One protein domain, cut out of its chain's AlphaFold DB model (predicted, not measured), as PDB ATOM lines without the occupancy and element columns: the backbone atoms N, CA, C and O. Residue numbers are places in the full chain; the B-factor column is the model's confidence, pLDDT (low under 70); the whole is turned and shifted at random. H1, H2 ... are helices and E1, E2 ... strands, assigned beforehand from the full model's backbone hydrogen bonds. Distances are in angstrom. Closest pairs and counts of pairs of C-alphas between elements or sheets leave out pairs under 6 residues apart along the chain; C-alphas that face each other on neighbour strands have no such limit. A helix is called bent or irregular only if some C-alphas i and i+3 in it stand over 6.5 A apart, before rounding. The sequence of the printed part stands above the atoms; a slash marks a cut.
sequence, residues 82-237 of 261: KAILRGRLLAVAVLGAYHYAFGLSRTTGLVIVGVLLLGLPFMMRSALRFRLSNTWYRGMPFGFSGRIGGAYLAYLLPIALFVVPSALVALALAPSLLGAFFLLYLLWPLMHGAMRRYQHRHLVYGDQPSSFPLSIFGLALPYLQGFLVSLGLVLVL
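AT A GLANCE: This is residues 82 to 237 of the 261 residues of the protein "DUF898 family protein" of Oxalobacteraceae bacterium (UniProt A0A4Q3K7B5). The helices make a loose row stacked in chain order, H1, H2, H3, then H4, bent into the arms H4a and H4b, then H5, and a small sheet of three strands, E1, E2 and E3, sits off one side of this row, where H2 with its residues 125 to 133 and H4b come to their last residues. H3 is in the middle of the row, and residues 228 to 237 of H5 stick out. The printed part has 156 residues with five named helices and three named strands, in the order H1 H2 E1 E2 H3 H4 E3 H5. The sheet's order is E1 E2 E3, antiparallel throughout, and the class is mostly helix. The whole is loose, with a radius of gyration of the C-alphas of 18.9 A and spans of 55 by 44 by 28 A.

IN THESE COORDINATES: The strands are E1, residues 135 to 137, 7.0 A; E2, residues 140 to 144, 13.3 A; and E3, residues 203 to 205, 7.0 A. H2, residues 106 to 133, is 40.2 A long and neither bent nor irregular, but only just: C-alphas 118 and 121 are 6.4 A apart. H1, residues 82 to 104, begins at C-alpha 82 (198.429, 216.403, 260.322), is 31.6 A long and is irregular, with C-alphas 99 and 102 7.8 A apart. H3, residues 148 to 170, 30.1 A, is irregular, with C-alphas 154 and 157 7.4 A apart. H4, residues 175 to 201, was assigned as one helix by its hydrogen bonds but is bent, with C-alphas 186 and 189 7.4 A apart. Its arms are H4a, residues 175 to 186, 19.2 A, irregular with C-alphas 176 and 179 6.52 A apart, and H4b, residues 189 to 201, 17.6 A. H5, residues 216 to 237, 31.9 A, is only just irregular, with C-alphas 219 and 222 6.6 A apart, and ends at C-alpha 237 (209.254, 233.127, 216.725).

HOW THE PARTS SIT: E1 and E2 form an antiparallel hairpin, with N 137 and O 140 2.9 A apart, within hydrogen-bond range. E3 is antiparallel to E2, with N 143 and O 204 at 2.8 A. H2 only grazes the sheet, with residues 125 to 133. H2 touches H3 at a steep tilt of 35.5 degrees, only just past shallow, opposite ways; the closest C-alphas, of Pro 121 and Ala 151, are 5.5 A apart. H1 and H2 are a helical hairpin at a shallow tilt of 16 degrees; H1 touches with residues 94 to 103 alone, closest at the C-alphas of Ala 101 and Gly 109, 4.4 A. H3 touches H4b, with the closest C-alphas, of Ala 154 and Met 195, 5.0 A apart, and forms a helical hairpin with H4a, where those of Pro 165 and Leu 178 are closest at 6.6 A. H5 touches H4b with residues 216 to 223 alone, at a steep tilt of 39 degrees; the closest C-alphas, of Pro 189 and Ala 220, are 5.2 A apart. H1 and H5 are apart. Every O i to N i+4 pair is within hydrogen-bond range in H4b, against 17 of 19 in H1, 22 of 24 in H2, 15 of 19 in H3, 4 of 8 in H4a and 16 of 18 in H5.

THE WHOLE: The C-alphas farthest apart, of Gly 139 and Ser 176, are 56.6 A apart. The printed part has no cut and no long link; that from E3 to H5, 10 residues, is short. The mean pLDDT of the printed part is 91.4, and no printed residue is under 70.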
ATOM      1  N   LYS A  82     197.152 216.530 259.595       97.75
ATOM      2  CA  LYS A  82     198.429 216.403 260.322       97.75
ATOM      3  C   LYS A  82     199.378 215.425 259.626       97.75
ATOM      4  O   LYS A  82     200.579 215.683 259.555       97.75
ATOM      5  N   ALA A  83     198.857 214.347 259.041       96.25
ATOM      6  CA  ALA A  83     199.648 213.423 258.228       96.25
ATOM      7  C   ALA A  83     200.242 214.109 256.981       96.25
ATOM      8  O   ALA A  83     201.416 213.910 256.658       96.25
ATOM      9  N   ILE A  84     199.467 214.977 256.317       96.88
ATOM     10  CA  ILE A  84     199.944 215.788 255.184       96.88
ATOM     11  C   ILE A  84     201.044 216.756 255.637       96.88
ATOM     12  O   ILE A  84     202.043 216.911 254.933       96.88
ATOM     13  N   LEU A  85     200.871 217.394 256.799       97.69
ATOM     14  CA  LEU A  85     201.856 218.317 257.359       97.69
ATOM     15  C   LEU A  85     203.186 217.612 257.646       97.69
ATOM     16  O   LEU A  85     204.217 218.098 257.196       97.69
ATOM     17  N   ARG A  86     203.179 216.440 258.299       96.94
ATOM     18  CA  ARG A  86     204.405 215.656 258.566       96.94
ATOM     19  C   ARG A  86     205.177 215.339 257.285       96.94
ATOM     20  O   ARG A  86     206.384 215.544 257.228       96.94
ATOM     21  N   GLY A  87     204.473 214.900 256.237       94.50
ATOM     22  CA  GLY A  87     205.091 214.634 254.936       94.50
ATOM     23  C   GLY A  87     205.695 215.887 254.291       94.50
ATOM     24  O   GLY A  87     206.755 215.806 253.675       94.50
ATOM     25  N   ARG A  88     205.055 217.052 254.455       95.56
ATOM     26  CA  ARG A  88     205.583 218.339 253.974       95.56
ATOM     27  C   ARG A  88     206.780 218.824 254.774       95.56
ATOM     28  O   ARG A  88     207.731 219.278 254.158       95.56
ATOM     29  N   LEU A  89     206.751 218.708 256.100       97.00
ATOM     30  CA  LEU A  89     207.884 219.066 256.953       97.00
ATOM     31  C   LEU A  89     209.114 218.228 256.594       97.00
ATOM     32  O   LEU A  89     210.189 218.787 256.411       97.00
ATOM     33  N   LEU A  90     208.935 216.919 256.384       95.19
ATOM     34  CA  LEU A  90     210.001 216.054 255.878       95.19
ATOM     35  C   LEU A  90     210.509 216.522 254.506       95.19
ATOM     36  O   LEU A  90     211.713 216.641 254.311       95.19
ATOM     37  N   ALA A  91     209.609 216.818 253.563       92.94
ATOM     38  CA  ALA A  91     210.000 217.290 252.235       92.94
ATOM     39  C   ALA A  91     210.777 218.617 252.290       92.94
ATOM     40  O   ALA A  91     211.802 218.741 251.631       92.94
ATOM     41  N   VAL A  92     210.323 219.586 253.093       94.88
ATOM     42  CA  VAL A  92     211.006 220.875 253.289       94.88
ATOM     43  C   VAL A  92     212.377 220.668 253.924       94.88
ATOM     44  O   VAL A  92     213.345 221.238 253.435       94.88
ATOM     45  N   ALA A  93     212.486 219.821 254.950       94.75
ATOM     46  CA  ALA A  93     213.765 219.520 255.589       94.75
ATOM     47  C   ALA A  93     214.763 218.902 254.598       94.75
ATOM     48  O   ALA A  93     215.901 219.353 254.510       94.75
ATOM     49  N   VAL A  94     214.331 217.916 253.804       92.00
ATOM     50  CA  VAL A  94     215.197 217.253 252.817       92.00
ATOM     51  C   VAL A  94     215.577 218.199 251.671       92.00
ATOM     52  O   VAL A  94     216.733 218.211 251.260       92.00
ATOM     53  N   LEU A  95     214.646 219.013 251.164       91.31
ATOM     54  CA  LEU A  95     214.936 219.986 250.104       91.31
ATOM     55  C   LEU A  95     215.833 221.129 250.591       91.31
ATOM     56  O   LEU A  95     216.736 221.544 249.868       91.31
ATOM     57  N   GLY A  96     215.618 221.608 251.817       93.81
ATOM     58  CA  GLY A  96     216.499 222.579 252.458       93.81
ATOM     59  C   GLY A  96     217.904 222.011 252.628       93.81
ATOM     60  O   GLY A  96     218.874 222.644 252.224       93.81
ATOM     61  N   ALA A  97     218.014 220.775 253.121       92.81
ATOM     62  CA  ALA A  97     219.294 220.084 253.221       92.81
ATOM     63  C   ALA A  97     219.964 219.940 251.844       92.81
ATOM     64  O   ALA A  97     221.151 220.215 251.725       92.81
ATOM     65  N   TYR A  98     219.206 219.583 250.801       91.31
ATOM     66  CA  TYR A  98     219.696 219.481 249.423       91.31
ATOM     67  C   TYR A  98     220.273 220.795 248.889       91.31
ATOM     68  O   TYR A  98     221.351 220.781 248.301       91.31
ATOM     69  N   HIS A  99     219.602 221.924 249.139       91.69
ATOM     70  CA  HIS A  99     220.054 223.239 248.680       91.69
ATOM     71  C   HIS A  99     221.452 223.603 249.207       91.69
ATOM     72  O   HIS A  99     222.267 224.141 248.463       91.69
ATOM     73  N   TYR A 100     221.758 223.249 250.459       92.44
ATOM     74  CA  TYR A 100     223.058 223.526 251.084       92.44
ATOM     75  C   TYR A 100     224.039 222.342 251.030       92.44
ATOM     76  O   TYR A 100     225.189 222.474 251.452       92.44
ATOM     77  N   ALA A 101     223.616 221.187 250.508       92.25
ATOM     78  CA  ALA A 101     224.302 219.910 250.700       92.25
ATOM     79  C   ALA A 101     225.761 219.921 250.225       92.25
ATOM     80  O   ALA A 101     226.653 219.490 250.955       92.25
ATOM     81  N   PHE A 102     226.002 220.441 249.018       90.50
ATOM     82  CA  PHE A 102     227.336 220.495 248.413       90.50
ATOM     83  C   PHE A 102     228.219 221.616 248.974       90.50
ATOM     84  O   PHE A 102     229.436 221.534 248.837       90.50
ATOM     85  N   GLY A 103     227.632 222.619 249.640       89.00
ATOM     86  CA  GLY A 103     228.378 223.663 250.348       89.00
ATOM     87  C   GLY A 103     228.958 223.191 251.687       89.00
ATOM     88  O   GLY A 103     229.978 223.712 252.120       89.00
ATOM     89  N   LEU A 104     228.341 222.186 252.323       90.88
ATOM     90  CA  LEU A 104     228.832 221.576 253.566       90.88
ATOM     91  C   LEU A 104     229.990 220.606 253.309       90.88
ATOM     92  O   LEU A 104     231.053 220.719 253.911       90.88
ATOM     93  N   SER A 105     229.772 219.617 252.438       93.88
ATOM     94  CA  SER A 105     230.822 218.712 251.967       93.88
ATOM     95  C   SER A 105     230.357 217.934 250.736       93.88
ATOM     96  O   SER A 105     229.162 217.699 250.536       93.88
ATOM     97  N   ARG A 106     231.309 217.436 249.935       93.06
ATOM     98  CA  ARG A 106     231.012 216.542 248.802       93.06
ATOM     99  C   ARG A 106     230.256 215.284 249.249       93.06
ATOM    100  O   ARG A 106     229.293 214.888 248.597       93.06
ATOM    101  N   THR A 107     230.667 214.678 250.361       94.44
ATOM    102  CA  THR A 107     230.047 213.461 250.901       94.44
ATOM    103  C   THR A 107     228.605 213.715 251.335       94.44
ATOM    104  O   THR A 107     227.719 212.947 250.969       94.44
ATOM    105  N   THR A 108     228.339 214.823 252.035       94.00
ATOM    106  CA  THR A 108     226.982 215.232 252.440       94.00
ATOM    107  C   THR A 108     226.078 215.432 251.224       94.00
ATOM    108  O   THR A 108     224.958 214.920 251.202       94.00
ATOM    109  N   GLY A 109     226.589 216.104 250.186       94.56
ATOM    110  CA  GLY A 109     225.942 216.236 248.880       94.56
ATOM    111  C   GLY A 109     225.463 214.905 248.306       94.56
ATOM    112  O   GLY A 109     224.277 214.724 248.023       94.56
ATOM    113  N   LEU A 110     226.380 213.945 248.191       94.75
ATOM    114  CA  LEU A 110     226.091 212.621 247.639       94.75
ATOM    115  C   LEU A 110     225.110 211.817 248.502       94.75
ATOM    116  O   LEU A 110     224.208 211.177 247.960       94.75
ATOM    117  N   VAL A 111     225.240 211.884 249.830       95.75
ATOM    118  CA  VAL A 111     224.303 211.229 250.756       95.75
ATOM    119  C   VAL A 111     222.890 211.776 250.565       95.75
ATOM    120  O   VAL A 111     221.952 210.993 250.428       95.75
ATOM    121  N   ILE A 112     222.719 213.100 250.489       95.75
ATOM    122  CA  ILE A 112     221.393 213.706 250.308       95.75
ATOM    123  C   ILE A 112     220.797 213.357 248.940       95.75
ATOM    124  O   ILE A 112     219.608 213.046 248.858       95.75
ATOM    125  N   VAL A 113     221.605 213.329 247.876       95.94
ATOM    126  CA  VAL A 113     221.165 212.844 246.558       95.94
ATOM    127  C   VAL A 113     220.681 211.394 246.642       95.94
ATOM    128  O   VAL A 113     219.596 211.087 246.148       95.94
ATOM    129  N   GLY A 114     221.424 210.511 247.316       96.75
ATOM    130  CA  GLY A 114     221.008 209.124 247.546       96.75
ATOM    131  C   GLY A 114     219.693 209.021 248.325       96.75
ATOM    132  O   GLY A 114     218.785 208.291 247.920       96.75
ATOM    133  N   VAL A 115     219.543 209.810 249.393       96.31
ATOM    134  CA  VAL A 115     218.300 209.901 250.179       96.31
ATOM    135  C   VAL A 115     217.128 210.370 249.317       96.31
ATOM    136  O   VAL A 115     216.040 209.812 249.428       96.31
ATOM    137  N   LEU A 116     217.321 211.350 248.433       95.88
ATOM    138  CA  LEU A 116     216.282 211.817 247.512       95.88
ATOM    139  C   LEU A 116     215.885 210.737 246.501       95.88
ATOM    140  O   LEU A 116     214.696 210.450 246.346       95.88
ATOM    141  N   LEU A 117     216.865 210.112 245.846       96.56
ATOM    142  CA  LEU A 117     216.636 209.063 244.850       96.56
ATOM    143  C   LEU A 117     215.878 207.870 245.444       96.56
ATOM    144  O   LEU A 117     214.993 207.314 244.793       96.56
ATOM    145  N   LEU A 118     216.188 207.497 246.689       96.50
ATOM    146  CA  LEU A 118     215.544 206.369 247.357       96.50
ATOM    147  C   LEU A 118     214.245 206.749 248.072       96.50
ATOM    148  O   LEU A 118     213.286 205.976 248.059       96.50
ATOM    149  N   GLY A 119     214.187 207.930 248.680       95.94
ATOM    150  CA  GLY A 119     213.056 208.392 249.478       95.94
ATOM    151  C   GLY A 119     211.868 208.839 248.631       95.94
ATOM    152  O   GLY A 119     210.723 208.521 248.956       95.94
ATOM    153  N   LEU A 120     212.105 209.528 247.512       95.81
ATOM    154  CA  LEU A 120     211.023 210.091 246.702       95.81
ATOM    155  C   LEU A 120     210.091 209.030 246.077       95.81
ATOM    156  O   LEU A 120     208.875 209.202 246.201       95.81
ATOM    157  N   PRO A 121     210.559 207.906 245.489       97.31
ATOM    158  CA  PRO A 121     209.664 206.847 245.005       97.31
ATOM    159  C   PRO A 121     208.789 206.258 246.122       97.31
ATOM    160  O   PRO A 121     207.584 206.044 245.941       97.31
ATOM    161  N   PHE A 122     209.374 206.054 247.307       96.94
ATOM    162  CA  PHE A 122     208.651 205.603 248.495       96.94
ATOM    163  C   PHE A 122     207.581 206.615 248.928       96.94
ATOM    164  O   PHE A 122     206.435 206.236 249.206       96.94
ATOM    165  N   MET A 123     207.919 207.907 248.940       96.00
ATOM    166  CA  MET A 123     206.986 208.985 249.271       96.00
ATOM    167  C   MET A 123     205.846 209.085 248.255       96.00
ATOM    168  O   MET A 123     204.694 209.218 248.665       96.00
ATOM    169  N   MET A 124     206.124 208.954 246.952       97.12
ATOM    170  CA  MET A 124     205.095 208.962 245.902       97.12
ATOM    171  C   MET A 124     204.077 207.837 246.108       97.12
ATOM    172  O   MET A 124     202.867 208.079 246.122       97.12
ATOM    173  N   ARG A 125     204.548 206.611 246.367       97.69
ATOM    174  CA  ARG A 125     203.669 205.485 246.716       97.69
ATOM    175  C   ARG A 125     202.855 205.765 247.978       97.69
ATOM    176  O   ARG A 125     201.655 205.491 248.010       97.69
ATOM    177  N   SER A 126     203.498 206.278 249.022       96.75
ATOM    178  CA  SER A 126     202.843 206.566 250.301       96.75
ATOM    179  C   SER A 126     201.762 207.638 250.157       96.75
ATOM    180  O   SER A 126     200.681 207.495 250.723       96.75
ATOM    181  N   ALA A 127     202.000 208.658 249.328       96.00
ATOM    182  CA  ALA A 127     201.024 209.691 249.005       96.00
ATOM    183  C   ALA A 127     199.810 209.135 248.238       96.00
ATOM    184  O   ALA A 127     198.680 209.524 248.539       96.00
ATOM    185  N   LEU A 128     200.020 208.211 247.290       97.19
ATOM    186  CA  LEU A 128     198.932 207.530 246.573       97.19
ATOM    187  C   LEU A 128     198.083 206.678 247.517       97.19
ATOM    188  O   LEU A 128     196.861 206.821 247.525       97.19
ATOM    189  N   ARG A 129     198.730 205.861 248.361       97.06
ATOM    190  CA  ARG A 129     198.046 205.074 249.398       97.06
ATOM    191  C   ARG A 129     197.236 205.964 250.330       97.06
ATOM    192  O   ARG A 129     196.052 205.721 250.516       97.06
ATOM    193  N   PHE A 130     197.849 207.021 250.862       97.19
ATOM    194  CA  PHE A 130     197.161 207.968 251.731       97.19
ATOM    195  C   PHE A 130     195.950 208.588 251.031       97.19
ATOM    196  O   PHE A 130     194.869 208.626 251.606       97.19
ATOM    197  N   ARG A 131     196.093 209.059 249.787       96.69
ATOM    198  CA  ARG A 131     194.981 209.693 249.071       96.69
ATOM    199  C   ARG A 131     193.834 208.714 248.828       96.69
ATOM    200  O   ARG A 131     192.691 209.080 249.083       96.69
ATOM    201  N   LEU A 132     194.124 207.513 248.336       97.00
ATOM    202  CA  LEU A 132     193.096 206.543 247.956       97.00
ATOM    203  C   LEU A 132     192.399 205.952 249.184       97.00
ATOM    204  O   LEU A 132     191.180 206.025 249.248       97.00
ATOM    205  N   SER A 133     193.137 205.546 250.222       96.62
ATOM    206  CA  SER A 133     192.542 205.038 251.473       96.62
ATOM    207  C   SER A 133     191.691 206.063 252.227       96.62
ATOM    208  O   SER A 133     190.861 205.696 253.053       96.62
ATOM    209  N   ASN A 134     191.874 207.351 251.936       97.88
ATOM    210  CA  ASN A 134     191.063 208.431 252.486       97.88
ATOM    211  C   ASN A 134     190.005 208.958 251.507       97.88
ATOM    212  O   ASN A 134     189.286 209.889 251.854       97.88
ATOM    213  N   THR A 135     189.898 208.395 250.304       97.62
ATOM    214  CA  THR A 135     188.827 208.693 249.344       97.62
ATOM    215  C   THR A 135     187.729 207.658 249.535       97.62
ATOM    216  O   THR A 135     188.015 206.471 249.463       97.62
ATOM    217  N   TRP A 136     186.496 208.089 249.773       97.00
ATOM    218  CA  TRP A 136     185.355 207.211 250.034       97.00
ATOM    219  C   TRP A 136     184.273 207.409 248.983       97.00
ATOM    220  O   TRP A 136     184.045 208.527 248.522       97.00
ATOM    221  N   TYR A 137     183.592 206.325 248.632       96.56
ATOM    222  CA  TYR A 137     182.427 206.329 247.754       96.56
ATOM    223  C   TYR A 137     181.476 205.216 248.191       96.56
ATOM    224  O   TYR A 137     181.919 204.093 248.435       96.56
ATOM    225  N   ARG A 138     180.182 205.538 248.349       94.62
ATOM    226  CA  ARG A 138     179.138 204.609 248.836       94.62
ATOM    227  C   ARG A 138     179.548 203.812 250.088       94.62
ATOM    228  O   ARG A 138     179.350 202.608 250.169       94.62
ATOM    229  N   GLY A 139     180.155 204.493 251.062       93.31
ATOM    230  CA  GLY A 139     180.521 203.882 252.343       93.31
ATOM    231  C   GLY A 139     181.747 202.965 252.313       93.31
ATOM    232  O   GLY A 139     182.024 202.334 253.325       93.31
ATOM    233  N   MET A 140     182.513 202.920 251.217       95.19
ATOM    234  CA  MET A 140     183.766 202.157 251.134       95.19
ATOM    235  C   MET A 140     184.943 203.034 250.681       95.19
ATOM    236  O   MET A 140     184.765 203.889 249.803       95.19
ATOM    237  N   PRO A 141     186.149 202.850 251.253       95.56
ATOM    238  CA  PRO A 141     187.341 203.555 250.811       95.56
ATOM    239  C   PRO A 141     187.901 202.954 249.519       95.56
ATOM    240  O   PRO A 141     187.815 201.751 249.273       95.56
ATOM    241  N   PHE A 142     188.566 203.786 248.727       96.94
ATOM    242  CA  PHE A 142     189.446 203.302 247.671       96.94
ATOM    243  C   PHE A 142     190.730 202.704 248.262       96.94
ATOM    244  O   PHE A 142     191.180 203.041 249.357       96.94
ATOM    245  N   GLY A 143     191.360 201.819 247.502       96.50
ATOM    246  CA  GLY A 143     192.610 201.157 247.841       96.50
ATOM    247  C   GLY A 143     193.704 201.430 246.816       96.50
ATOM    248  O   GLY A 143     193.449 201.822 245.676       96.50
ATOM    249  N   PHE A 144     194.950 201.196 247.232       97.19
ATOM    250  CA  PHE A 144     196.101 201.195 246.336       97.19
ATOM    251  C   PHE A 144     196.980 199.968 246.592       97.19
ATOM    252  O   PHE A 144     197.660 199.894 247.619       97.19
ATOM    253  N   SER A 145     196.982 199.026 245.648       96.00
ATOM    254  CA  SER A 145     197.665 197.725 245.744       96.00
ATOM    255  C   SER A 145     199.106 197.731 245.217       96.00
ATOM    256  O   SER A 145     199.777 196.701 245.201       96.00
ATOM    257  N   GLY A 146     199.620 198.887 244.788       95.88
ATOM    258  CA  GLY A 146     200.933 198.983 244.154       95.88
ATOM    259  C   GLY A 146     202.057 198.563 245.097       95.88
ATOM    260  O   GLY A 146     202.148 199.034 246.237       95.88
ATOM    261  N   ARG A 147     202.939 197.680 244.622       96.50
ATOM    262  CA  ARG A 147     204.129 197.226 245.360       96.50
ATOM    263  C   ARG A 147     205.226 198.289 245.356       96.50
ATOM    264  O   ARG A 147     205.369 199.037 244.393       96.50
ATOM    265  N   ILE A 148     206.056 198.309 246.398       96.56
ATOM    266  CA  ILE A 148     207.142 199.291 246.519       96.56
ATOM    267  C   ILE A 148     208.130 199.226 245.345       96.56
ATOM    268  O   ILE A 148     208.449 200.262 244.773       96.56
ATOM    269  N   GLY A 149     208.511 198.027 244.890       97.50
ATOM    270  CA  GLY A 149     209.382 197.868 243.719       97.50
ATOM    271  C   GLY A 149     208.785 198.448 242.430       97.50
ATOM    272  O   GLY A 149     209.511 198.976 241.601       97.50
ATOM    273  N   GLY A 150     207.456 198.435 242.289       97.00
ATOM    274  CA  GLY A 150     206.770 199.075 241.166       97.00
ATOM    275  C   GLY A 150     206.889 200.598 241.205       97.00
ATOM    276  O   GLY A 150     207.039 201.218 240.159       97.00
ATOM    277  N   ALA A 151     206.908 201.194 242.403       97.69
ATOM    278  CA  ALA A 151     207.170 202.620 242.562       97.69
ATOM    279  C   ALA A 151     208.593 202.979 242.115       97.69
ATOM    280  O   ALA A 151     208.772 203.953 241.392       97.69
ATOM    281  N   TYR A 152     209.597 202.182 242.489       97.81
ATOM    282  CA  TYR A 152     210.970 202.406 242.032       97.81
ATOM    283  C   TYR A 152     211.085 202.293 240.510       97.81
ATOM    284  O   TYR A 152     211.618 203.201 239.881       97.81
ATOM    285  N   LEU A 153     210.496 201.261 239.902       96.38
ATOM    286  CA  LEU A 153     210.493 201.112 238.442       96.38
ATOM    287  C   LEU A 153     209.796 202.281 237.724       96.38
ATOM    288  O   LEU A 153     210.232 202.683 236.652       96.38
ATOM    289  N   ALA A 154     208.728 202.834 238.304       95.75
ATOM    290  CA  ALA A 154     207.954 203.904 237.679       95.75
ATOM    291  C   ALA A 154     208.527 205.314 237.907       95.75
ATOM    292  O   ALA A 154     208.352 206.180 237.052       95.75
ATOM    293  N   TYR A 155     209.166 205.569 239.054       97.12
ATOM    294  CA  TYR A 155     209.543 206.924 239.477       97.12
ATOM    295  C   TYR A 155     211.051 207.175 239.552       97.12
ATOM    296  O   TYR A 155     211.446 208.334 239.447       97.12
ATOM    297  N   LEU A 156     211.897 206.147 239.706       96.44
ATOM    298  CA  LEU A 156     213.332 206.348 239.949       96.44
ATOM    299  C   LEU A 156     214.025 207.069 238.791       96.44
ATOM    300  O   LEU A 156     214.697 208.065 239.026       96.44
ATOM    301  N   LEU A 157     213.829 206.609 237.552       94.62
ATOM    302  CA  LEU A 157     214.418 207.245 236.370       94.62
ATOM    303  C   LEU A 157     213.960 208.712 236.203       94.62
ATOM    304  O   LEU A 157     214.814 209.577 236.038       94.62
ATOM    305  N   PRO A 158     212.657 209.039 236.318       94.25
ATOM    306  CA  PRO A 158     212.196 210.429 236.346       94.25
ATOM    307  C   PRO A 158     212.833 211.279 237.426       94.25
ATOM    308  O   PRO A 158     213.257 212.394 237.154       94.25
ATOM    309  N   ILE A 159     212.924 210.758 238.643       95.31
ATOM    310  CA  ILE A 159     213.532 211.485 239.753       95.31
ATOM    311  C   ILE A 159     215.026 211.696 239.490       95.31
ATOM    312  O   ILE A 159     215.520 212.807 239.665       95.31
ATOM    313  N   ALA A 160     215.733 210.671 239.011       94.56
ATOM    314  CA  ALA A 160     217.142 210.766 238.652       94.56
ATOM    315  C   ALA A 160     217.386 211.808 237.555       94.56
ATOM    316  O   ALA A 160     218.344 212.568 237.653       94.56
ATOM    317  N   LEU A 161     216.490 211.907 236.572       93.06
ATOM    318  CA  LEU A 161     216.577 212.891 235.495       93.06
ATOM    319  C   LEU A 161     216.515 214.348 235.992       93.06
ATOM    320  O   LEU A 161     217.095 215.228 235.363       93.06
ATOM    321  N   PHE A 162     215.859 214.609 237.125       89.94
ATOM    322  CA  PHE A 162     215.851 215.937 237.745       89.94
ATOM    323  C   PHE A 162     216.985 216.129 238.756       89.94
ATOM    324  O   PHE A 162     217.594 217.193 238.787       89.94
ATOM    325  N   VAL A 163     217.278 215.121 239.584       92.44
ATOM    326  CA  VAL A 163     218.208 215.255 240.721       92.44
ATOM    327  C   VAL A 163     219.675 215.109 240.298       92.44
ATOM    328  O   VAL A 163     220.534 215.851 240.780       92.44
ATOM    329  N   VAL A 164     219.987 214.166 239.403       91.62
ATOM    330  CA  VAL A 164     221.375 213.845 239.029       91.62
ATOM    331  C   VAL A 164     222.042 214.980 238.250       91.62
ATOM    332  O   VAL A 164     223.148 215.351 238.642       91.62
ATOM    333  N   PRO A 165     221.420 215.603 237.225       89.94
ATOM    334  CA  PRO A 165     222.055 216.712 236.515       89.94
ATOM    335  C   PRO A 165     222.444 217.861 237.441       89.94
ATOM    336  O   PRO A 165     223.565 218.353 237.366       89.94
ATOM    337  N   SER A 166     221.571 218.243 238.376       87.38
ATOM    338  CA  SER A 166     221.886 219.296 239.343       87.38
ATOM    339  C   SER A 166     223.046 218.930 240.274       87.38
ATOM    340  O   SER A 166     223.862 219.793 240.585       87.38
ATOM    341  N   ALA A 167     223.177 217.660 240.663       90.19
ATOM    342  CA  ALA A 167     224.326 217.191 241.435       90.19
ATOM    343  C   ALA A 167     225.630 217.209 240.616       90.19
ATOM    344  O   ALA A 167     226.676 217.585 241.140       90.19
ATOM    345  N   LEU A 168     225.572 216.845 239.329       89.44
ATOM    346  CA  LEU A 168     226.727 216.899 238.426       89.44
ATOM    347  C   LEU A 168     227.226 218.332 238.236       89.44
ATOM    348  O   LEU A 168     228.423 218.581 238.371       89.44
ATOM    349  N   VAL A 169     226.307 219.280 238.013       88.69
ATOM    350  CA  VAL A 169     226.623 220.717 237.948       88.69
ATOM    351  C   VAL A 169     227.271 221.185 239.251       88.69
ATOM    352  O   VAL A 169     228.335 221.797 239.212       88.69
ATOM    353  N   ALA A 170     226.676 220.863 240.404       88.31
ATOM    354  CA  ALA A 170     227.188 221.282 241.711       88.31
ATOM    355  C   ALA A 170     228.599 220.745 242.013       88.31
ATOM    356  O   ALA A 170     229.376 221.395 242.707       88.31
ATOM    357  N   LEU A 171     228.943 219.570 241.484       88.88
ATOM    358  CA  LEU A 171     230.266 218.965 241.637       88.88
ATOM    359  C   LEU A 171     231.260 219.370 240.536       88.88
ATOM    360  O   LEU A 171     232.395 218.894 240.564       88.88
ATOM    361  N   ALA A 172     230.843 220.209 239.581       86.12
ATOM    362  CA  ALA A 172     231.582 220.524 238.358       86.12
ATOM    363  C   ALA A 172     232.033 219.263 237.587       86.12
ATOM    364  O   ALA A 172     233.083 219.241 236.943       86.12
ATOM    365  N   LEU A 173     231.239 218.190 237.663       78.00
ATOM    366  CA  LEU A 173     231.538 216.917 237.018       78.00
ATOM    367  C   LEU A 173     230.893 216.854 235.637       78.00
ATOM    368  O   LEU A 173     229.694 217.071 235.487       78.00
ATOM    369  N   ALA A 174     231.706 216.484 234.647       74.75
ATOM    370  CA  ALA A 174     231.281 216.104 233.302       74.75
ATOM    371  C   ALA A 174     230.264 217.065 232.636       74.75
ATOM    372  O   ALA A 174     229.187 216.628 232.220       74.75
ATOM    373  N   PRO A 175     230.594 218.363 232.471       73.94
ATOM    374  CA  PRO A 175     229.705 219.328 231.816       73.94
ATOM    375  C   PRO A 175     229.354 218.931 230.373       73.94
ATOM    376  O   PRO A 175     228.263 219.233 229.897       73.94
ATOM    377  N   SER A 176     230.226 218.171 229.704       76.50
ATOM    378  CA  SER A 176     229.972 217.589 228.381       76.50
ATOM    379  C   SER A 176     228.831 216.562 228.365       76.50
ATOM    380  O   SER A 176     228.190 216.385 227.332       76.50
ATOM    381  N   LEU A 177     228.527 215.914 229.496       75.38
ATOM    382  CA  LEU A 177     227.436 214.939 229.608       75.38
ATOM    383  C   LEU A 177     226.076 215.587 229.900       75.38
ATOM    384  O   LEU A 177     225.052 214.921 229.752       75.38
ATOM    385  N   LEU A 178     226.025 216.874 230.266       77.31
ATOM    386  CA  LEU A 178     224.759 217.567 230.540       77.31
ATOM    387  C   LEU A 178     223.833 217.546 229.320       77.31
ATOM    388  O   LEU A 178     222.648 217.254 229.461       77.31
ATOM    389  N   GLY A 179     224.382 217.753 228.118       77.81
ATOM    390  CA  GLY A 179     223.631 217.638 226.865       77.81
ATOM    391  C   GLY A 179     223.008 216.251 226.671       77.81
ATOM    392  O   GLY A 179     221.848 216.145 226.280       77.81
ATOM    393  N   ALA A 180     223.726 215.185 227.035       82.44
ATOM    394  CA  ALA A 180     223.206 213.819 226.964       82.44
ATOM    395  C   ALA A 180     222.067 213.568 227.971       82.44
ATOM    396  O   ALA A 180     221.101 212.882 227.640       82.44
ATOM    397  N   PHE A 181     222.112 214.171 229.166       82.69
ATOM    398  CA  PHE A 181     220.983 214.130 230.106       82.69
ATOM    399  C   PHE A 181     219.741 214.835 229.551       82.69
ATOM    400  O   PHE A 181     218.630 214.350 229.756       82.69
ATOM    401  N   PHE A 182     219.903 215.933 228.807       79.00
ATOM    402  CA  PHE A 182     218.775 216.569 228.121       79.00
ATOM    403  C   PHE A 182     218.142 215.650 227.070       79.00
ATOM    404  O   PHE A 182     216.920 215.640 226.944       79.00
ATOM    405  N   LEU A 183     218.919 214.806 226.385       84.94
ATOM    406  CA  LEU A 183     218.358 213.815 225.456       84.94
ATOM    407  C   LEU A 183     217.467 212.782 226.164       84.94
ATOM    408  O   LEU A 183     216.483 212.325 225.586       84.94
ATOM    409  N   LEU A 184     217.738 212.462 227.434       86.69
ATOM    410  CA  LEU A 184     216.882 211.565 228.219       86.69
ATOM    411  C   LEU A 184     215.496 212.167 228.512       86.69
ATOM    412  O   LEU A 184     214.549 211.407 228.714       86.69
ATOM    413  N   TYR A 185     215.327 213.496 228.463       84.50
ATOM    414  CA  TYR A 185     213.991 214.112 228.530       84.50
ATOM    415  C   TYR A 185     213.113 213.740 227.334       84.50
ATOM    416  O   TYR A 185     211.890 213.761 227.458       84.50
ATOM    417  N   LEU A 186     213.690 213.310 226.208       85.12
ATOM    418  CA  LEU A 186     212.910 212.792 225.084       85.12
ATOM    419  C   LEU A 186     212.166 211.493 225.450       85.12
ATOM    420  O   LEU A 186     211.134 211.183 224.861       85.12
ATOM    421  N   LEU A 187     212.631 210.766 226.476       87.56
ATOM    422  CA  LEU A 187     211.969 209.576 227.022       87.56
ATOM    423  C   LEU A 187     210.843 209.911 228.017       87.56
ATOM    424  O   LEU A 187     210.167 209.003 228.513       87.56
ATOM    425  N   TRP A 188     210.589 211.197 228.286       88.12
ATOM    426  CA  TRP A 188     209.522 211.650 229.181       88.12
ATOM    427  C   TRP A 188     208.141 211.033 228.897       88.12
ATOM    428  O   TRP A 188     207.470 210.652 229.861       88.12
ATOM    429  N   PRO A 189     207.692 210.851 227.636       88.62
ATOM    430  CA  PRO A 189     206.390 210.243 227.359       88.62
ATOM    431  C   PRO A 189     206.288 208.807 227.890       88.62
ATOM    432  O   PRO A 189     205.280 208.430 228.493       88.62
ATOM    433  N   LEU A 190     207.358 208.020 227.736       87.81
ATOM    434  CA  LEU A 190     207.441 206.643 228.229       87.81
ATOM    435  C   LEU A 190     207.424 206.615 229.758       87.81
ATOM    436  O   LEU A 190     206.686 205.844 230.373       87.81
ATOM    437  N   MET A 191     208.212 207.501 230.365       91.12
ATOM    438  CA  MET A 191     208.328 207.665 231.810       91.12
ATOM    439  C   MET A 191     206.990 208.066 232.441       91.12
ATOM    440  O   MET A 191     206.525 207.423 233.383       91.12
ATOM    441  N   HIS A 192     206.318 209.073 231.885       90.88
ATOM    442  CA  HIS A 192     204.990 209.483 232.329       90.88
ATOM    443  C   HIS A 192     203.959 208.364 232.118       90.88
ATOM    444  O   HIS A 192     203.150 208.100 233.009       90.88
ATOM    445  N   GLY A 193     204.018 207.648 230.992       90.50
ATOM    446  CA  GLY A 193     203.187 206.470 230.747       90.50
ATOM    447  C   GLY A 193     203.369 205.381 231.810       90.50
ATOM    448  O   GLY A 193     202.382 204.873 232.346       90.50
ATOM    449  N   ALA A 194     204.612 205.079 232.192       91.06
ATOM    450  CA  ALA A 194     204.926 204.136 233.266       91.06
ATOM    451  C   ALA A 194     204.370 204.600 234.624       91.06
ATOM    452  O   ALA A 194     203.735 203.810 235.330       91.06
ATOM    453  N   MET A 195     204.515 205.889 234.961       93.94
ATOM    454  CA  MET A 195     203.920 206.471 236.172       93.94
ATOM    455  C   MET A 195     202.394 206.346 236.187       93.94
ATOM    456  O   MET A 195     201.818 205.996 237.219       93.94
ATOM    457  N   ARG A 196     201.724 206.650 235.069       92.94
ATOM    458  CA  ARG A 196     200.259 206.563 234.950       92.94
ATOM    459  C   ARG A 196     199.787 205.124 235.046       92.94
ATOM    460  O   ARG A 196     198.869 204.839 235.810       92.94
ATOM    461  N   ARG A 197     200.466 204.205 234.364       91.88
ATOM    462  CA  ARG A 197     200.188 202.771 234.460       91.88
ATOM    463  C   ARG A 197     200.311 202.275 235.899       91.88
ATOM    464  O   ARG A 197     199.418 201.573 236.359       91.88
ATOM    465  N   TYR A 198     201.357 202.677 236.624       94.75
ATOM    466  CA  TYR A 198     201.518 202.331 238.040       94.75
ATOM    467  C   TYR A 198     200.396 202.913 238.920       94.75
ATOM    468  O   TYR A 198     199.892 202.232 239.807       94.75
ATOM    469  N   GLN A 199     199.955 204.144 238.666       95.06
ATOM    470  CA  GLN A 199     198.873 204.769 239.435       95.06
ATOM    471  C   GLN A 199     197.510 204.113 239.186       95.06
ATOM    472  O   GLN A 199     196.790 203.817 240.137       95.06
ATOM    473  N   HIS A 200     197.154 203.887 237.921       93.69
ATOM    474  CA  HIS A 200     195.807 203.461 237.541       93.69
ATOM    475  C   HIS A 200     195.602 201.948 237.620       93.69
ATOM    476  O   HIS A 200     194.524 201.517 238.012       93.69
ATOM    477  N   ARG A 201     196.615 201.127 237.313       93.38
ATOM    478  CA  ARG A 201     196.500 199.654 237.370       93.38
ATOM    479  C   ARG A 201     196.451 199.103 238.800       93.38
ATOM    480  O   ARG A 201     196.094 197.953 239.016       93.38
ATOM    481  N   HIS A 202     196.860 199.909 239.773       95.06
ATOM    482  CA  HIS A 202     196.899 199.529 241.183       95.06
ATOM    483  C   HIS A 202     195.823 200.213 242.025       95.06
ATOM    484  O   HIS A 202     195.821 200.063 243.246       95.06
ATOM    485  N   LEU A 203     194.919 200.968 241.400       95.62
ATOM    486  CA  LEU A 203     193.725 201.472 242.064       95.62
ATOM    487  C   LEU A 203     192.757 200.305 242.284       95.62
ATOM    488  O   LEU A 203     192.566 199.479 241.394       95.62
ATOM    489  N   VAL A 204     192.172 200.229 243.473       95.12
ATOM    490  CA  VAL A 204     191.194 199.198 243.838       95.12
ATOM    491  C   VAL A 204     189.990 199.881 244.476       95.12
ATOM    492  O   VAL A 204     190.157 200.872 245.192       95.12
ATOM    493  N   TYR A 205     188.789 199.374 244.228       94.25
ATOM    494  CA  TYR A 205     187.576 199.782 244.931       94.25
ATOM    495  C   TYR A 205     186.821 198.530 245.376       94.25
ATOM    496  O   TYR A 205     186.371 197.758 244.535       94.25
ATOM    497  N   GLY A 206     186.734 198.299 246.688       90.25
ATOM    498  CA  GLY A 206     186.268 197.012 247.211       90.25
ATOM    499  C   GLY A 206     187.174 195.868 246.743       90.25
ATOM    500  O   GLY A 206     188.383 195.897 246.975       90.25
ATOM    501  N   ASP A 207     186.587 194.895 246.061       88.06
ATOM    502  CA  ASP A 207     187.244 193.753 245.420       88.06
ATOM    503  C   ASP A 207     187.551 193.981 243.927       88.06
ATOM    504  O   ASP A 207     188.186 193.138 243.298       88.06
ATOM    505  N   GLN A 208     187.158 195.130 243.364       89.75
ATOM    506  CA  GLN A 208     187.300 195.435 241.941       89.75
ATOM    507  C   GLN A 208     188.641 196.134 241.647       89.75
ATOM    508  O   GLN A 208     188.835 197.300 242.030       89.75
ATOM    509  N   PRO A 209     189.594 195.471 240.962       88.38
ATOM    510  CA  PRO A 209     190.821 196.112 240.518       88.38
ATOM    511  C   PRO A 209     190.566 196.989 239.288       88.38
ATOM    512  O   PRO A 209     189.806 196.651 238.385       88.38
ATOM    513  N   SER A 210     191.268 198.115 239.217       91.94
ATOM    514  CA  SER A 210     191.233 198.998 238.054       91.94
ATOM    515  C   SER A 210     192.112 198.471 236.916       91.94
ATOM    516  O   SER A 210     193.236 198.003 237.130       91.94
ATOM    517  N   SER A 211     191.631 198.613 235.681       86.56
ATOM    518  CA  SER A 211     192.394 198.335 234.465       86.56
ATOM    519  C   SER A 211     192.881 199.635 233.813       86.56
ATOM    520  O   SER A 211     192.315 200.710 233.990       86.56
ATOM    521  N   PHE A 212     193.987 199.554 233.074       85.75
ATOM    522  CA  PHE A 212     194.526 200.689 232.323       85.75
ATOM    523  C   PHE A 212     194.920 200.209 230.919       85.75
ATOM    524  O   PHE A 212     196.050 199.747 230.736       85.75
ATOM    525  N   PRO A 213     193.983 200.243 229.953       81.81
ATOM    526  CA  PRO A 213     194.155 199.608 228.645       81.81
ATOM    527  C   PRO A 213     195.017 200.419 227.665       81.81
ATOM    528  O   PRO A 213     195.311 199.942 226.574       81.81
ATOM    529  N   LEU A 214     195.441 201.635 228.027       81.75
ATOM    530  CA  LEU A 214     196.219 202.490 227.131       81.75
ATOM    531  C   LEU A 214     197.610 201.904 226.855       81.75
ATOM    532  O   LEU A 214     198.398 201.637 227.770       81.75
ATOM    533  N   SER A 215     197.915 201.748 225.567       82.06
ATOM    534  CA  SER A 215     199.240 201.360 225.098       82.06
ATOM    535  C   SER A 215     200.238 202.507 225.277       82.06
ATOM    536  O   SER A 215     199.881 203.686 225.316       82.06
ATOM    537  N   ILE A 216     201.523 202.160 225.360       74.44
ATOM    538  CA  ILE A 216     202.612 203.140 225.462       74.44
ATOM    539  C   ILE A 216     202.618 204.083 224.245       74.44
ATOM    540  O   ILE A 216     202.829 205.281 224.405       74.44
ATOM    541  N   PHE A 217     202.308 203.571 223.049       71.38
ATOM    542  CA  PHE A 217     202.207 204.373 221.826       71.38
ATOM    543  C   PHE A 217     201.034 205.358 221.863       71.38
ATOM    544  O   PHE A 217     201.210 206.522 221.505       71.38
ATOM    545  N   GLY A 218     199.872 204.937 222.380       80.06
ATOM    546  CA  GLY A 218     198.728 205.833 222.586       80.06
ATOM    547  C   GLY A 218     199.034 206.962 223.575       80.06
ATOM    548  O   GLY A 218     198.526 208.070 223.433       80.06
ATOM    549  N   LEU A 219     199.921 206.708 224.542       79.50
ATOM    550  CA  LEU A 219     200.431 207.722 225.464       79.50
ATOM    551  C   LEU A 219     201.499 208.626 224.848       79.50
ATOM    552  O   LEU A 219     201.578 209.776 225.255       79.50
ATOM    553  N   ALA A 220     202.315 208.141 223.910       81.44
ATOM    554  CA  ALA A 220     203.404 208.913 223.308       81.44
ATOM    555  C   ALA A 220     202.921 209.919 222.251       81.44
ATOM    556  O   ALA A 220     203.513 210.989 222.107       81.44
ATOM    557  N   LEU A 221     201.832 209.608 221.542       85.06
ATOM    558  CA  LEU A 221     201.332 210.429 220.437       85.06
ATOM    559  C   LEU A 221     200.994 211.885 220.839       85.06
ATOM    560  O   LEU A 221     201.485 212.790 220.161       85.06
ATOM    561  N   PRO A 222     200.270 212.162 221.945       86.31
ATOM    562  CA  PRO A 222     200.012 213.540 222.373       86.31
ATOM    563  C   PRO A 222     201.289 214.326 222.698       86.31
ATOM    564  O   PRO A 222     201.348 215.533 222.476       86.31
ATOM    565  N   TYR A 223     202.329 213.654 223.203       84.50
ATOM    566  CA  TYR A 223     203.615 214.299 223.478       84.50
ATOM    567  C   TYR A 223     204.358 214.651 222.198       84.50
ATOM    568  O   TYR A 223     204.915 215.740 222.116       84.50
ATOM    569  N   LEU A 224     204.349 213.760 221.204       84.94
ATOM    570  CA  LEU A 224     204.935 214.046 219.898       84.94
ATOM    571  C   LEU A 224     204.230 215.237 219.239       84.94
ATOM    572  O   LEU A 224     204.892 216.151 218.763       84.94
ATOM    573  N   GLN A 225     202.897 215.262 219.272       86.88
ATOM    574  CA  GLN A 225     202.110 216.383 218.756       86.88
ATOM    575  C   GLN A 225     202.449 217.689 219.482       86.88
ATOM    576  O   GLN A 225     202.760 218.686 218.834       86.88
ATOM    577  N   GLY A 226     202.457 217.676 220.819       85.94
ATOM    578  CA  GLY A 226     202.835 218.843 221.618       85.94
ATOM    579  C   GLY A 226     204.258 219.324 221.323       85.94
ATOM    580  O   GLY A 226     204.479 220.524 221.171       85.94
ATOM    581  N   PHE A 227     205.205 218.397 221.171       85.62
ATOM    582  CA  PHE A 227     206.583 218.704 220.796       85.62
ATOM    583  C   PHE A 227     206.657 219.375 219.421       85.62
ATOM    584  O   PHE A 227     207.230 220.456 219.315       85.62
ATOM    585  N   LEU A 228     206.027 218.799 218.394       89.50
ATOM    586  CA  LEU A 228     206.016 219.360 217.038       89.50
ATOM    587  C   LEU A 228     205.377 220.754 216.991       89.50
ATOM    588  O   LEU A 228     205.916 221.649 216.345       89.50
ATOM    589  N   VAL A 229     204.276 220.963 217.720       91.56
ATOM    590  CA  VAL A 229     203.636 222.282 217.846       91.56
ATOM    591  C   VAL A 229     204.576 223.286 218.515       91.56
ATOM    592  O   VAL A 229     204.747 224.395 218.011       91.56
ATOM    593  N   SER A 230     205.225 222.902 219.619       83.94
ATOM    594  CA  SER A 230     206.175 223.781 220.314       83.94
ATOM    595  C   SER A 230     207.399 224.117 219.458       83.94
ATOM    596  O   SER A 230     207.820 225.270 219.423       83.94
ATOM    597  N   LEU A 231     207.924 223.142 218.709       89.56
ATOM    598  CA  LEU A 231     209.035 223.332 217.782       89.56
ATOM    599  C   LEU A 231     208.644 224.294 216.656       89.56
ATOM    600  O   LEU A 231     209.385 225.230 216.371       89.56
ATOM    601  N   GLY A 232     207.459 224.110 216.068       92.38
ATOM    602  CA  GLY A 232     206.916 225.024 215.066       92.38
ATOM    603  C   GLY A 232     206.795 226.455 215.593       92.38
ATOM    604  O   GLY A 232     207.231 227.390 214.927       92.38
ATOM    605  N   LEU A 233     206.288 226.633 216.817       93.06
ATOM    606  CA  LEU A 233     206.173 227.950 217.450       93.06
ATOM    607  C   LEU A 233     207.541 228.613 217.668       93.06
ATOM    608  O   LEU A 233     207.691 229.800 217.389       93.06
ATOM    609  N   VAL A 234     208.536 227.855 218.139       92.69
ATOM    610  CA  VAL A 234     209.906 228.359 218.338       92.69
ATOM    611  C   VAL A 234     210.534 228.776 217.009       92.69
ATOM    612  O   VAL A 234     211.148 229.838 216.942       92.69
ATOM    613  N   LEU A 235     210.352 227.987 215.946       94.31
ATOM    614  CA  LEU A 235     210.859 228.323 214.613       94.31
ATOM    615  C   LEU A 235     210.203 229.595 214.065       94.31
ATOM    616  O   LEU A 235     210.908 230.483 213.593       94.31
ATOM    617  N   VAL A 236     208.878 229.723 214.184       95.75
ATOM    618  CA  VAL A 236     208.150 230.936 213.772       95.75
ATOM    619  C   VAL A 236     208.634 232.152 214.560       95.75
ATOM    620  O   VAL A 236     208.940 233.180 213.962       95.75
ATOM    621  N   LEU A 237     208.761 232.037 215.885       94.81
ATOM    622  CA  LEU A 237     209.254 233.127 216.725       94.81
ATOM    623  C   LEU A 237     210.692 233.516 216.359       94.81
ATOM    624  O   LEU A 237     210.998 234.701 216.274       94.81
TER     625      LEU A 237